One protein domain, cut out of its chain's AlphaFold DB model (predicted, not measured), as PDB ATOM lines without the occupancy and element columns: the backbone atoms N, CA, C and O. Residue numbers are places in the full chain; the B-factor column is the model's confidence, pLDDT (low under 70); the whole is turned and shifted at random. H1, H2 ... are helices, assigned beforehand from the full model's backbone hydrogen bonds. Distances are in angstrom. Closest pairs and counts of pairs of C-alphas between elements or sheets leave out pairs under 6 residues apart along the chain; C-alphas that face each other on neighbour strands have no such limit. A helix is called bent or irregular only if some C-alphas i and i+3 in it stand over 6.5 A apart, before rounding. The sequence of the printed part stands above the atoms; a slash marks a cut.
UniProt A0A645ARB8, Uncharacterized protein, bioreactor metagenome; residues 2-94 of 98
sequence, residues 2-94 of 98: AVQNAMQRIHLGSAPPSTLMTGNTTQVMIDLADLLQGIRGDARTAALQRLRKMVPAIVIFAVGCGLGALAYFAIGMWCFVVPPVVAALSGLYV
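AT A GLANCE: This is residues 2 to 94 of the 98 residues of an uncharacterized protein of bioreactor metagenome (UniProt A0A645ARB8). An open, all-helix frame is built along one very long helix, H3, whose first arm, H3a, makes the length; past residue 74 the helix turns a sharp corner into its second arm, H3b, of which residues 83 to 93 stick out, together with residue 94 after it. Near the other end of H3a the helix H2 packs steeply tilted on residues 44 to 54, and the short helix H1 hangs off on a long link, touching no helix. The printed part has 93 residues with three named helices, in the order H1, H2, H3, and no named strand. The whole is loose, with a radius of gyration of the C-alphas of 17.8 A, and only just elongated, spanning 51 by 34 by 21 A.

HOW THE PARTS SIT: H1, residues 2 to 11, is apart from H2, residues 23 to 37. H3, residues 42 to 93, was assigned as one helix by its hydrogen bonds but is bent: C-alphas 74 and 77 are 9.6 A apart. Its arms are H3a, residues 42 to 74, and H3b, residues 77 to 93. H1 is apart from both arms. H2 touches H3a at residues 44 to 54 of H3a alone; the closest C-alphas, those of Asp 31 and Ala 47, are 5.3 A apart. The two run opposite ways at a steep tilt of 59 degrees. H3a has a kink of 33 degrees near residue 54 and is irregular there, with C-alphas 53 and 56 6.6 A apart. Residues 68 to 72 of H3a touch residues 78 to 79 of H3b; the closest C-alphas, those of Tyr 72 and Cys 79, are 5.7 A apart. The arms run opposite ways at a steep tilt of 63 degrees. H2 and H3b are apart. In H1 and H2 every O i to N i+4 pair is within hydrogen-bond range; in H3a 27 of 29 are, and in H3b 9 of 13.

IN THESE COORDINATES: H1 begins at C-alpha 2, (-38.317, -31.002, 15.522), and measures 14.1 A from first to last C-alpha. H2 measures 20.8 A. H3a begins at C-alpha 42, (-20.877, -30.091, 42.444), and measures 48.1 A. H3b measures 26.9 A and ends at C-alpha 93, (-62.854, -24.149, 26.674).

THE WHOLE: The two C-alphas farthest apart, those of Gly 41 and Trp 78, are 51.8 A from each other. The printed part has no cut. The link from H1 to H2 is long, with 11 residues; that from H2 to H3 is tight, with 4. The mean pLDDT of the printed part is 81.6; under 70 are residue 2, residues 4 to 6, 8 to 9 and 12 to 21.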
ATOM      1  N   ALA A   2     -39.366 -32.036  15.440       60.94
ATOM      2  CA  ALA A   2     -38.317 -31.002  15.522       60.94
ATOM      3  C   ALA A   2     -38.820 -29.645  16.062       60.94
ATOM      4  O   ALA A   2     -38.232 -29.104  16.992       60.94
ATOM      5  N   VAL A   3     -39.951 -29.141  15.550       72.19
ATOM      6  CA  VAL A   3     -40.548 -27.865  15.996       72.19
ATOM      7  C   VAL A   3     -40.974 -27.912  17.469       72.19
ATOM      8  O   VAL A   3     -40.671 -26.991  18.213       72.19
ATOM      9  N   GLN A   4     -41.584 -29.010  17.929       67.44
ATOM     10  CA  GLN A   4     -41.945 -29.191  19.344       67.44
ATOM     11  C   GLN A   4     -40.710 -29.231  20.256       67.44
ATOM     12  O   GLN A   4     -40.694 -28.559  21.282       67.44
ATOM     13  N   ASN A   5     -39.643 -29.940  19.862       66.50
ATOM     14  CA  ASN A   5     -38.381 -29.927  20.613       66.50
ATOM     15  C   ASN A   5     -37.745 -28.529  20.650       66.50
ATOM     16  O   ASN A   5     -37.252 -28.118  21.698       66.50
ATOM     17  N   ALA A   6     -37.773 -27.789  19.538       67.50
ATOM     18  CA  ALA A   6     -37.252 -26.425  19.473       67.50
ATOM     19  C   ALA A   6     -38.068 -25.463  20.348       67.50
ATOM     20  O   ALA A   6     -37.497 -24.770  21.187       67.50
ATOM     21  N   MET A   7     -39.400 -25.474  20.224       72.88
ATOM     22  CA  MET A   7     -40.294 -24.659  21.052       72.88
ATOM     23  C   MET A   7     -40.100 -24.942  22.535       72.88
ATOM     24  O   MET A   7     -40.022 -24.016  23.331       72.88
ATOM     25  N   GLN A   8     -39.962 -26.209  22.906       68.75
ATOM     26  CA  GLN A   8     -39.764 -26.604  24.290       68.75
ATOM     27  C   GLN A   8     -38.413 -26.149  24.844       68.75
ATOM     28  O   GLN A   8     -38.327 -25.705  25.984       68.75
ATOM     29  N   ARG A   9     -37.360 -26.207  24.025       67.44
ATOM     30  CA  ARG A   9     -36.020 -25.761  24.415       67.44
ATOM     31  C   ARG A   9     -35.913 -24.236  24.526       67.44
ATOM     32  O   ARG A   9     -35.141 -23.760  25.349       67.44
ATOM     33  N   ILE A  10     -36.674 -23.495  23.717       74.81
ATOM     34  CA  ILE A  10     -36.640 -22.023  23.651       74.81
ATOM     35  C   ILE A  10     -37.618 -21.383  24.648       74.81
ATOM     36  O   ILE A  10     -37.240 -20.461  25.361       74.81
ATOM     37  N   HIS A  11     -38.857 -21.874  24.729       70.38
ATOM     38  CA  HIS A  11     -39.938 -21.228  25.486       70.38
ATOM     39  C   HIS A  11     -40.298 -21.938  26.796       70.38
ATOM     40  O   HIS A  11     -40.931 -21.340  27.660       70.38
ATOM     41  N   LEU A  12     -39.908 -23.204  26.965       65.31
ATOM     42  CA  LEU A  12     -40.285 -24.033  28.115       65.31
ATOM     43  C   LEU A  12     -39.061 -24.659  28.793       65.31
ATOM     44  O   LEU A  12     -39.165 -25.726  29.383       65.31
ATOM     45  N   GLY A  13     -37.894 -24.007  28.744       60.19
ATOM     46  CA  GLY A  13     -36.653 -24.546  29.321       60.19
ATOM     47  C   GLY A  13     -36.703 -24.793  30.839       60.19
ATOM     48  O   GLY A  13     -35.880 -25.536  31.378       60.19
ATOM     49  N   SER A  14     -37.670 -24.187  31.537       61.53
ATOM     50  CA  SER A  14     -37.984 -24.455  32.945       61.53
ATOM     51  C   SER A  14     -38.877 -25.684  33.147       61.53
ATOM     52  O   SER A  14     -38.845 -26.277  34.226       61.53
ATOM     53  N   ALA A  15     -39.645 -26.080  32.129       57.78
ATOM     54  CA  ALA A  15     -40.493 -27.259  32.150       57.78
ATOM     55  C   ALA A  15     -39.707 -28.503  31.691       57.78
ATOM     56  O   ALA A  15     -38.828 -28.415  30.827       57.78
ATOM     57  N   PRO A  16     -40.002 -29.688  32.251       59.44
ATOM     58  CA  PRO A  16     -39.407 -30.929  31.782       59.44
ATOM     59  C   PRO A  16     -39.737 -31.147  30.299       59.44
ATOM     60  O   PRO A  16     -40.867 -30.882  29.883       59.44
ATOM     61  N   PRO A  17     -38.790 -31.650  29.489       64.44
ATOM     62  CA  PRO A  17     -39.069 -31.960  28.100       64.44
ATOM     63  C   PRO A  17     -40.258 -32.926  27.964       64.44
ATOM     64  O   PRO A  17     -40.235 -33.983  28.572       64.44
ATOM     65  N   SER A  18     -41.282 -32.611  27.167       59.66
ATOM     66  CA  SER A  18     -42.428 -33.502  26.893       59.66
ATOM     67  C   SER A  18     -42.098 -34.630  25.907       59.66
ATOM     68  O   SER A  18     -42.829 -35.605  25.787       59.66
ATOM     69  N   THR A  19     -40.944 -34.540  25.248       60.34
ATOM     70  CA  THR A  19     -40.353 -35.547  24.359       60.34
ATOM     71  C   THR A  19     -39.421 -36.485  25.133       60.34
ATOM     72  O   THR A  19     -38.317 -36.817  24.694       60.34
ATOM     73  N   LEU A  20     -39.859 -36.903  26.323       58.91
ATOM     74  CA  LEU A  20     -39.225 -37.992  27.054       58.91
ATOM     75  C   LEU A  20     -39.492 -39.287  26.314       58.91
ATOM     76  O   LEU A  20     -40.631 -39.735  26.238       58.91
ATOM     77  N   MET A  21     -38.436 -39.934  25.839       66.25
ATOM     78  CA  MET A  21     -38.564 -41.367  25.599       66.25
ATOM     79  C   MET A  21     -37.257 -42.146  25.666       66.25
ATOM     80  O   MET A  21     -37.291 -43.358  25.832       66.25
ATOM     81  N   THR A  22     -36.096 -41.493  25.589       73.94
ATOM     82  CA  THR A  22     -34.822 -42.230  25.667       73.94
ATOM     83  C   THR A  22     -33.727 -41.413  26.339       73.94
ATOM     84  O   THR A  22     -33.336 -41.752  27.447       73.94
ATOM     85  N   GLY A  23     -33.298 -40.289  25.755       71.06
ATOM     86  CA  GLY A  23     -32.128 -39.538  26.245       71.06
ATOM     87  C   GLY A  23     -32.211 -39.100  27.713       71.06
ATOM     88  O   GLY A  23     -31.299 -39.363  28.490       71.06
ATOM     89  N   ASN A  24     -33.321 -38.493  28.126       76.06
ATOM     90  CA  ASN A  24     -33.509 -38.071  29.517       76.06
ATOM     91  C   ASN A  24     -33.702 -39.250  30.480       76.06
ATOM     92  O   ASN A  24     -33.258 -39.173  31.618       76.06
ATOM     93  N   THR A  25     -34.339 -40.342  30.047       76.62
ATOM     94  CA  THR A  25     -34.488 -41.550  30.871       76.62
ATOM     95  C   THR A  25     -33.130 -42.220  31.088       76.62
ATOM     96  O   THR A  25     -32.810 -42.609  32.208       76.62
ATOM     97  N   THR A  26     -32.293 -42.278  30.048       81.00
ATOM     98  CA  THR A  26     -30.902 -42.733  30.150       81.00
ATOM     99  C   THR A  26     -30.098 -41.830  31.082       81.00
ATOM    100  O   THR A  26     -29.402 -42.338  31.952       81.00
ATOM    101  N   GLN A  27     -30.228 -40.503  30.963       81.06
ATOM    102  CA  GLN A  27     -29.560 -39.558  31.867       81.06
ATOM    103  C   GLN A  27     -30.001 -39.733  33.321       81.06
ATOM    104  O   GLN A  27     -29.155 -39.736  34.201       81.06
ATOM    105  N   VAL A  28     -31.292 -39.959  33.578       85.00
ATOM    106  CA  VAL A  28     -31.801 -40.255  34.926       85.00
ATOM    107  C   VAL A  28     -31.186 -41.537  35.490       85.00
ATOM    108  O   VAL A  28     -30.821 -41.565  36.662       85.00
ATOM    109  N   MET A  29     -31.043 -42.586  34.675       86.25
ATOM    110  CA  MET A  29     -30.403 -43.833  35.109       86.25
ATOM    111  C   MET A  29     -28.903 -43.662  35.373       86.25
ATOM    112  O   MET A  29     -28.401 -44.231  36.338       86.25
ATOM    113  N   ILE A  30     -28.203 -42.859  34.564       87.31
ATOM    114  CA  ILE A  30     -26.790 -42.512  34.788       87.31
ATOM    115  C   ILE A  30     -26.645 -41.691  36.072       87.31
ATOM    116  O   ILE A  30     -25.868 -42.070  36.936       87.31
ATOM    117  N   ASP A  31     -27.447 -40.638  36.249       86.62
ATOM    118  CA  ASP A  31     -27.429 -39.797  37.451       86.62
ATOM    119  C   ASP A  31     -27.690 -40.641  38.716       86.62
ATOM    120  O   ASP A  31     -27.082 -40.413  39.763       86.62
ATOM    121  N   LEU A  32     -28.576 -41.644  38.633       87.69
ATOM    122  CA  LEU A  32     -28.842 -42.574  39.731       87.69
ATOM    123  C   LEU A  32     -27.660 -43.521  39.987       87.69
ATOM    124  O   LEU A  32     -27.296 -43.732  41.144       87.69
ATOM    125  N   ALA A  33     -27.051 -44.070  38.933       88.94
ATOM    126  CA  ALA A  33     -25.870 -44.924  39.038       88.94
ATOM    127  C   ALA A  33     -24.681 -44.164  39.642       88.94
ATOM    128  O   ALA A  33     -24.061 -44.659  40.582       88.94
ATOM    129  N   ASP A  34     -24.427 -42.939  39.185       88.38
ATOM    130  CA  ASP A  34     -23.371 -42.077  39.707       88.38
ATOM    131  C   ASP A  34     -23.606 -41.761  41.192       88.38
ATOM    132  O   ASP A  34     -22.686 -41.838  42.014       88.38
ATOM    133  N   LEU A  35     -24.854 -41.458  41.576       88.56
ATOM    134  CA  LEU A  35     -25.228 -41.242  42.977       88.56
ATOM    135  C   LEU A  35     -24.994 -42.480  43.848       88.56
ATOM    136  O   LEU A  35     -24.506 -42.333  44.970       88.56
ATOM    137  N   LEU A  36     -25.310 -43.679  43.348       90.50
ATOM    138  CA  LEU A  36     -25.037 -44.949  44.034       90.50
ATOM    139  C   LEU A  36     -23.532 -45.230  44.144       90.50
ATOM    140  O   LEU A  36     -23.084 -45.790  45.142       90.50
ATOM    141  N   GLN A  37     -22.753 -44.801  43.151       90.12
ATOM    142  CA  GLN A  37     -21.295 -44.913  43.127       90.12
ATOM    143  C   GLN A  37     -20.598 -43.881  44.035       90.12
ATOM    144  O   GLN A  37     -19.402 -43.984  44.297       90.12
ATOM    145  N   GLY A  38     -21.353 -42.917  44.573       88.06
ATOM    146  CA  GLY A  38     -20.892 -42.008  45.615       88.06
ATOM    147  C   GLY A  38     -20.232 -40.729  45.106       88.06
ATOM    148  O   GLY A  38     -19.365 -40.196  45.801       88.06
ATOM    149  N   ILE A  39     -20.636 -40.200  43.941       88.31
ATOM    150  CA  ILE A  39     -20.163 -38.888  43.461       88.31
ATOM    151  C   ILE A  39     -20.348 -37.787  44.522       88.31
ATOM    152  O   ILE A  39     -21.340 -37.746  45.259       88.31
ATOM    153  N   ARG A  40     -19.376 -36.871  44.618       89.00
ATOM    154  CA  ARG A  40     -19.316 -35.804  45.635       89.00
ATOM    155  C   ARG A  40     -19.177 -34.419  45.004       89.00
ATOM    156  O   ARG A  40     -18.855 -34.289  43.829       89.00
ATOM    157  N   GLY A  41     -19.427 -33.385  45.809       88.00
ATOM    158  CA  GLY A  41     -19.311 -31.987  45.387       88.00
ATOM    159  C   GLY A  41     -20.368 -31.581  44.358       88.00
ATOM    160  O   GLY A  41     -21.505 -32.062  44.401       88.00
ATOM    161  N   ASP A  42     -19.979 -30.710  43.429       85.19
ATOM    162  CA  ASP A  42     -20.877 -30.091  42.444       85.19
ATOM    163  C   ASP A  42     -21.527 -31.094  41.478       85.19
ATOM    164  O   ASP A  42     -22.647 -30.889  41.010       85.19
ATOM    165  N   ALA A  43     -20.874 -32.231  41.224       82.06
ATOM    166  CA  ALA A  43     -21.449 -33.299  40.409       82.06
ATOM    167  C   ALA A  43     -22.709 -33.897  41.062       82.06
ATOM    168  O   ALA A  43     -23.723 -34.125  40.399       82.06
ATOM    169  N   ARG A  44     -22.685 -34.077  42.389       86.38
ATOM    170  CA  ARG A  44     -23.815 -34.625  43.152       86.38
ATOM    171  C   ARG A  44     -25.003 -33.669  43.170       86.38
ATOM    172  O   ARG A  44     -26.150 -34.100  43.045       86.38
ATOM    173  N   THR A  45     -24.747 -32.376  43.357       87.00
ATOM    174  CA  THR A  45     -25.806 -31.357  43.394       87.00
ATOM    175  C   THR A  45     -26.460 -31.204  42.022       87.00
ATOM    176  O   THR A  45     -27.689 -31.148  41.946       87.00
ATOM    177  N   ALA A  46     -25.674 -31.237  40.942       85.31
ATOM    178  CA  ALA A  46     -26.181 -31.210  39.575       85.31
ATOM    179  C   ALA A  46     -27.065 -32.430  39.246       85.31
ATOM    180  O   ALA A  46     -28.172 -32.245  38.732       85.31
ATOM    181  N   ALA A  47     -26.629 -33.648  39.590       85.56
ATOM    182  CA  ALA A  47     -27.409 -34.877  39.393       85.56
ATOM    183  C   ALA A  47     -28.751 -34.829  40.152       85.56
ATOM    184  O   ALA A  47     -29.820 -35.067  39.587       85.56
ATOM    185  N   LEU A  48     -28.733 -34.408  41.422       85.56
ATOM    186  CA  LEU A  48     -29.954 -34.257  42.224       85.56
ATOM    187  C   LEU A  48     -30.920 -33.213  41.651       85.56
ATOM    188  O   LEU A  48     -32.137 -33.415  41.687       85.56
ATOM    189  N   GLN A  49     -30.418 -32.096  41.118       86.31
ATOM    190  CA  GLN A  49     -31.275 -31.091  40.486       86.31
ATOM    191  C   GLN A  49     -31.958 -31.617  39.220       86.31
ATOM    192  O   GLN A  49     -33.134 -31.318  38.998       86.31
ATOM    193  N   ARG A  50     -31.253 -32.410  38.405       83.31
ATOM    194  CA  ARG A  50     -31.831 -33.049  37.210       83.31
ATOM    195  C   ARG A  50     -32.894 -34.069  37.595       83.31
ATOM    196  O   ARG A  50     -34.011 -33.997  37.082       83.31
ATOM    197  N   LEU A  51     -32.596 -34.930  38.568       86.06
ATOM    198  CA  LEU A  51     -33.554 -35.899  39.101       86.06
ATOM    199  C   LEU A  51     -34.816 -35.219  39.634       86.06
ATOM    200  O   LEU A  51     -35.916 -35.618  39.265       86.06
ATOM    201  N   ARG A  52     -34.694 -34.138  40.417       85.50
ATOM    202  CA  ARG A  52     -35.863 -33.396  40.931       85.50
ATOM    203  C   ARG A  52     -36.777 -32.859  39.828       85.50
ATOM    204  O   ARG A  52     -37.975 -32.739  40.064       85.50
ATOM    205  N   LYS A  53     -36.241 -32.548  38.644       81.25
ATOM    206  CA  LYS A  53     -37.035 -32.097  37.490       81.25
ATOM    207  C   LYS A  53     -37.664 -33.256  36.712       81.25
ATOM    208  O   LYS A  53     -38.775 -33.108  36.216       81.25
ATOM    209  N   MET A  54     -36.976 -34.393  36.602       80.38
ATOM    210  CA  MET A  54     -37.408 -35.527  35.768       80.38
ATOM    211  C   MET A  54     -38.310 -36.524  36.503       80.38
ATOM    212  O   MET A  54     -39.247 -37.052  35.911       80.38
ATOM    213  N   VAL A  55     -38.057 -36.777  37.791       83.38
ATOM    214  CA  VAL A  55     -38.796 -37.765  38.594       83.38
ATOM    215  C   VAL A  55     -40.308 -37.505  38.605       83.38
ATOM    216  O   VAL A  55     -41.046 -38.460  38.366       83.38
ATOM    217  N   PRO A  56     -40.809 -36.265  38.795       84.56
ATOM    218  CA  PRO A  56     -42.249 -36.012  38.762       84.56
ATOM    219  C   PRO A  56     -42.893 -36.431  37.436       84.56
ATOM    220  O   PRO A  56     -43.952 -37.051  37.440       84.56
ATOM    221  N   ALA A  57     -42.233 -36.158  36.305       80.94
ATOM    222  CA  ALA A  57     -42.735 -36.533  34.985       80.94
ATOM    223  C   ALA A  57     -42.800 -38.061  34.810       80.94
ATOM    224  O   ALA A  57     -43.797 -38.580  34.312       80.94
ATOM    225  N   ILE A  58     -41.776 -38.785  35.279       81.81
ATOM    226  CA  ILE A  58     -41.739 -40.257  35.242       81.81
ATOM    227  C   ILE A  58     -42.847 -40.854  36.117       81.81
ATOM    228  O   ILE A  58     -43.539 -41.776  35.689       81.81
ATOM    229  N   VAL A  59     -43.046 -40.319  37.325       86.31
ATOM    230  CA  VAL A  59     -44.080 -40.796  38.256       86.31
ATOM    231  C   VAL A  59     -45.476 -40.562  37.685       86.31
ATOM    232  O   VAL A  59     -46.280 -41.489  37.663       86.31
ATOM    233  N   ILE A  60     -45.762 -39.361  37.171       87.06
ATOM    234  CA  ILE A  60     -47.061 -39.047  36.555       87.06
ATOM    235  C   ILE A  60     -47.329 -39.967  35.362       87.06
ATOM    236  O   ILE A  60     -48.441 -40.472  35.217       87.06
ATOM    237  N   PHE A  61     -46.315 -40.234  34.535       82.69
ATOM    238  CA  PHE A  61     -46.437 -41.164  33.417       82.69
ATOM    239  C   PHE A  61     -46.758 -42.588  33.887       82.69
ATOM    240  O   PHE A  61     -47.723 -43.185  33.415       82.69
ATOM    241  N   ALA A  62     -46.006 -43.113  34.858       87.56
ATOM    242  CA  ALA A  62     -46.236 -44.447  35.410       87.56
ATOM    243  C   ALA A  62     -47.638 -44.581  36.026       87.56
ATOM    244  O   ALA A  62     -48.325 -45.578  35.797       87.56
ATOM    245  N   VAL A  63     -48.093 -43.553  36.751       92.06
ATOM    246  CA  VAL A  63     -49.456 -43.479  37.290       92.06
ATOM    247  C   VAL A  63     -50.486 -43.457  36.160       92.06
ATOM    248  O   VAL A  63     -51.452 -44.211  36.217       92.06
ATOM    249  N   GLY A  64     -50.274 -42.663  35.109       88.81
ATOM    250  CA  GLY A  64     -51.149 -42.623  33.935       88.81
ATOM    251  C   GLY A  64     -51.271 -43.981  33.240       88.81
ATOM    252  O   GLY A  64     -52.377 -44.406  32.910       88.81
ATOM    253  N   CYS A  65     -50.162 -44.711  33.089       89.06
ATOM    254  CA  CYS A  65     -50.171 -46.078  32.568       89.06
ATOM    255  C   CYS A  65     -50.947 -47.037  33.479       89.06
ATOM    256  O   CYS A  65     -51.762 -47.818  32.988       89.06
ATOM    257  N   GLY A  66     -50.733 -46.961  34.796       93.25
ATOM    258  CA  GLY A  66     -51.457 -47.776  35.772       93.25
ATOM    259  C   GLY A  66     -52.964 -47.510  35.755       93.25
ATOM    260  O   GLY A  66     -53.758 -48.447  35.718       93.25
ATOM    261  N   LEU A  67     -53.364 -46.238  35.701       92.00
ATOM    262  CA  LEU A  67     -54.765 -45.834  35.577       92.00
ATOM    263  C   LEU A  67     -55.374 -46.289  34.248       92.00
ATOM    264  O   LEU A  67     -56.507 -46.758  34.238       92.00
ATOM    265  N   GLY A  68     -54.633 -46.202  33.142       88.38
ATOM    266  CA  GLY A  68     -55.074 -46.706  31.841       88.38
ATOM    267  C   GLY A  68     -55.300 -48.219  31.848       88.38
ATOM    268  O   GLY A  68     -56.327 -48.688  31.362       88.38
ATOM    269  N   ALA A  69     -54.388 -48.980  32.459       91.75
ATOM    270  CA  ALA A  69     -54.541 -50.424  32.625       91.75
ATOM    271  C   ALA A  69     -55.747 -50.773  33.511       91.75
ATOM    272  O   ALA A  69     -56.528 -51.659  33.164       91.75
ATOM    273  N   LEU A  70     -55.941 -50.050  34.619       93.31
ATOM    274  CA  LEU A  70     -57.094 -50.229  35.504       93.31
ATOM    275  C   LEU A  70     -58.414 -49.884  34.798       93.31
ATOM    276  O   LEU A  70     -59.391 -50.616  34.931       93.31
ATOM    277  N   ALA A  71     -58.441 -48.803  34.016       90.38
ATOM    278  CA  ALA A  71     -59.603 -48.418  33.221       90.38
ATOM    279  C   ALA A  71     -59.927 -49.481  32.167       90.38
ATOM    280  O   ALA A  71     -61.081 -49.879  32.037       90.38
ATOM    281  N   TYR A  72     -58.921 -50.001  31.463       90.88
ATOM    282  CA  TYR A  72     -59.125 -51.098  30.522       90.88
ATOM    283  C   TYR A  72     -59.658 -52.357  31.219       90.88
ATOM    284  O   TYR A  72     -60.568 -53.002  30.709       90.88
ATOM    285  N   PHE A  73     -59.154 -52.687  32.411       93.12
ATOM    286  CA  PHE A  73     -59.670 -53.812  33.191       93.12
ATOM    287  C   PHE A  73     -61.140 -53.618  33.603       93.12
ATOM    288  O   PHE A  73     -61.916 -54.568  33.561       93.12
ATOM    289  N   ALA A  74     -61.537 -52.396  33.970       91.69
ATOM    290  CA  ALA A  74     -62.884 -52.104  34.457       91.69
ATOM    291  C   ALA A  74     -63.941 -51.969  33.345       91.69
ATOM    292  O   ALA A  74     -65.065 -52.432  33.517       91.69
ATOM    293  N   ILE A  75     -63.609 -51.312  32.226       91.75
ATOM    294  CA  ILE A  75     -64.573 -50.952  31.163       91.75
ATOM    295  C   ILE A  75     -64.170 -51.442  29.760       91.75
ATOM    296  O   ILE A  75     -64.853 -51.150  28.774       91.75
ATOM    297  N   GLY A  76     -63.083 -52.208  29.640       88.12
ATOM    298  CA  GLY A  76     -62.616 -52.767  28.370       88.12
ATOM    299  C   GLY A  76     -62.237 -51.687  27.357       88.12
ATOM    300  O   GLY A  76     -61.721 -50.627  27.705       88.12
ATOM    301  N   MET A  77     -62.536 -51.928  26.078       88.50
ATOM    302  CA  MET A  77     -62.212 -50.999  24.983       88.50
ATOM    303  C   MET A  77     -62.890 -49.621  25.100       88.50
ATOM    304  O   MET A  77     -62.439 -48.669  24.463       88.50
ATOM    305  N   TRP A  78     -63.927 -49.465  25.930       89.38
ATOM    306  CA  TRP A  78     -64.577 -48.167  26.139       89.38
ATOM    307  C   TRP A  78     -63.652 -47.123  26.780       89.38
ATOM    308  O   TRP A  78     -63.896 -45.926  26.631       89.38
ATOM    309  N   CYS A  79     -62.543 -47.531  27.414       86.25
ATOM    310  CA  CYS A  79     -61.549 -46.596  27.946       86.25
ATOM    311  C   CYS A  79     -60.932 -45.686  26.867       86.25
ATOM    312  O   CYS A  79     -60.523 -44.565  27.169       86.25
ATOM    313  N   PHE A  80     -60.909 -46.115  25.599       87.06
ATOM    314  CA  PHE A  80     -60.380 -45.320  24.484       87.06
ATOM    315  C   PHE A  80     -61.278 -44.146  24.077       87.06
ATOM    316  O   PHE A  80     -60.834 -43.283  23.325       87.06
ATOM    317  N   VAL A  81     -62.511 -44.073  24.587       90.94
ATOM    318  CA  VAL A  81     -63.403 -42.919  24.379       90.94
ATOM    319  C   VAL A  81     -63.010 -41.741  25.280       90.94
ATOM    320  O   VAL A  81     -63.286 -40.589  24.952       90.94
ATOM    321  N   VAL A  82     -62.299 -41.995  26.384       87.88
ATOM    322  CA  VAL A  82     -61.902 -40.950  27.338       87.88
ATOM    323  C   VAL A  82     -61.005 -39.878  26.690       87.88
ATOM    324  O   VAL A  82     -61.358 -38.701  26.789       87.88
ATOM    325  N   PRO A  83     -59.905 -40.206  25.973       85.44
ATOM    326  CA  PRO A  83     -59.067 -39.194  25.324       85.44
ATOM    327  C   PRO A  83     -59.798 -38.269  24.329       85.44
ATOM    328  O   PRO A  83     -59.642 -37.054  24.462       85.44
ATOM    329  N   PRO A  84     -60.609 -38.758  23.364       89.19
ATOM    330  CA  PRO A  84     -61.323 -37.875  22.442       89.19
ATOM    331  C   PRO A  84     -62.383 -37.009  23.134       89.19
ATOM    332  O   PRO A  84     -62.546 -35.854  22.750       89.19
ATOM    333  N   VAL A  85     -63.054 -37.504  24.182       91.19
ATOM    334  CA  VAL A  85     -64.000 -36.689  24.967       91.19
ATOM    335  C   VAL A  85     -63.273 -35.570  25.712       91.19
ATOM    336  O   VAL A  85     -63.693 -34.417  25.642       91.19
ATOM    337  N   VAL A  86     -62.155 -35.875  26.377       88.25
ATOM    338  CA  VAL A  86     -61.336 -34.860  27.061       88.25
ATOM    339  C   VAL A  86     -60.795 -33.829  26.067       88.25
ATOM    340  O   VAL A  86     -60.838 -32.632  26.348       88.25
ATOM    341  N   ALA A  87     -60.342 -34.264  24.888       86.88
ATOM    342  CA  ALA A  87     -59.878 -33.367  23.835       86.88
ATOM    343  C   ALA A  87     -60.999 -32.437  23.343       86.88
ATOM    344  O   ALA A  87     -60.797 -31.223  23.284       86.88
ATOM    345  N   ALA A  88     -62.189 -32.978  23.066       90.19
ATOM    346  CA  ALA A  88     -63.349 -32.192  22.654       90.19
ATOM    347  C   ALA A  88     -63.740 -31.159  23.720       90.19
ATOM    348  O   ALA A  88     -63.905 -29.983  23.405       90.19
ATOM    349  N   LEU A  89     -63.800 -31.570  24.990       89.69
ATOM    350  CA  LEU A  89     -64.068 -30.665  26.109       89.69
ATOM    351  C   LEU A  89     -63.007 -29.567  26.211       89.69
ATOM    352  O   LEU A  89     -63.357 -28.401  26.344       89.69
ATOM    353  N   SER A  90     -61.720 -29.906  26.094       86.62
ATOM    354  CA  SER A  90     -60.652 -28.901  26.138       86.62
ATOM    355  C   SER A  90     -60.777 -27.880  25.004       86.62
ATOM    356  O   SER A  90     -60.657 -26.684  25.251       86.62
ATOM    357  N   GLY A  91     -61.119 -28.323  23.789       83.25
ATOM    358  CA  GLY A  91     -61.326 -27.448  22.636       83.25
ATOM    359  C   GLY A  91     -62.518 -26.503  22.791       83.25
ATOM    360  O   GLY A  91     -62.465 -25.384  22.296       83.25
ATOM    361  N   LEU A  92     -63.558 -26.906  23.529       83.00
ATOM    362  CA  LEU A  92     -64.699 -26.038  23.846       83.00
ATOM    363  C   LEU A  92     -64.346 -24.927  24.852       83.00
ATOM    364  O   LEU A  92     -64.989 -23.881  24.852       83.00
ATOM    365  N   TYR A  93     -63.330 -25.138  25.696       73.88
ATOM    366  CA  TYR A  93     -62.854 -24.149  26.674       73.88
ATOM    367  C   TYR A  93     -61.729 -23.249  26.146       73.88
ATOM    368  O   TYR A  93     -61.501 -22.171  26.703       73.88
ATOM    369  N   VAL A  94     -61.025 -23.655  25.086       70.75
ATOM    370  CA  VAL A  94     -60.030 -22.804  24.426       70.75
ATOM    371  C   VAL A  94     -60.770 -21.713  23.652       70.75
ATOM    372  O   VAL A  94     -61.249 -21.918  22.540       70.75
TER     373      VAL A  94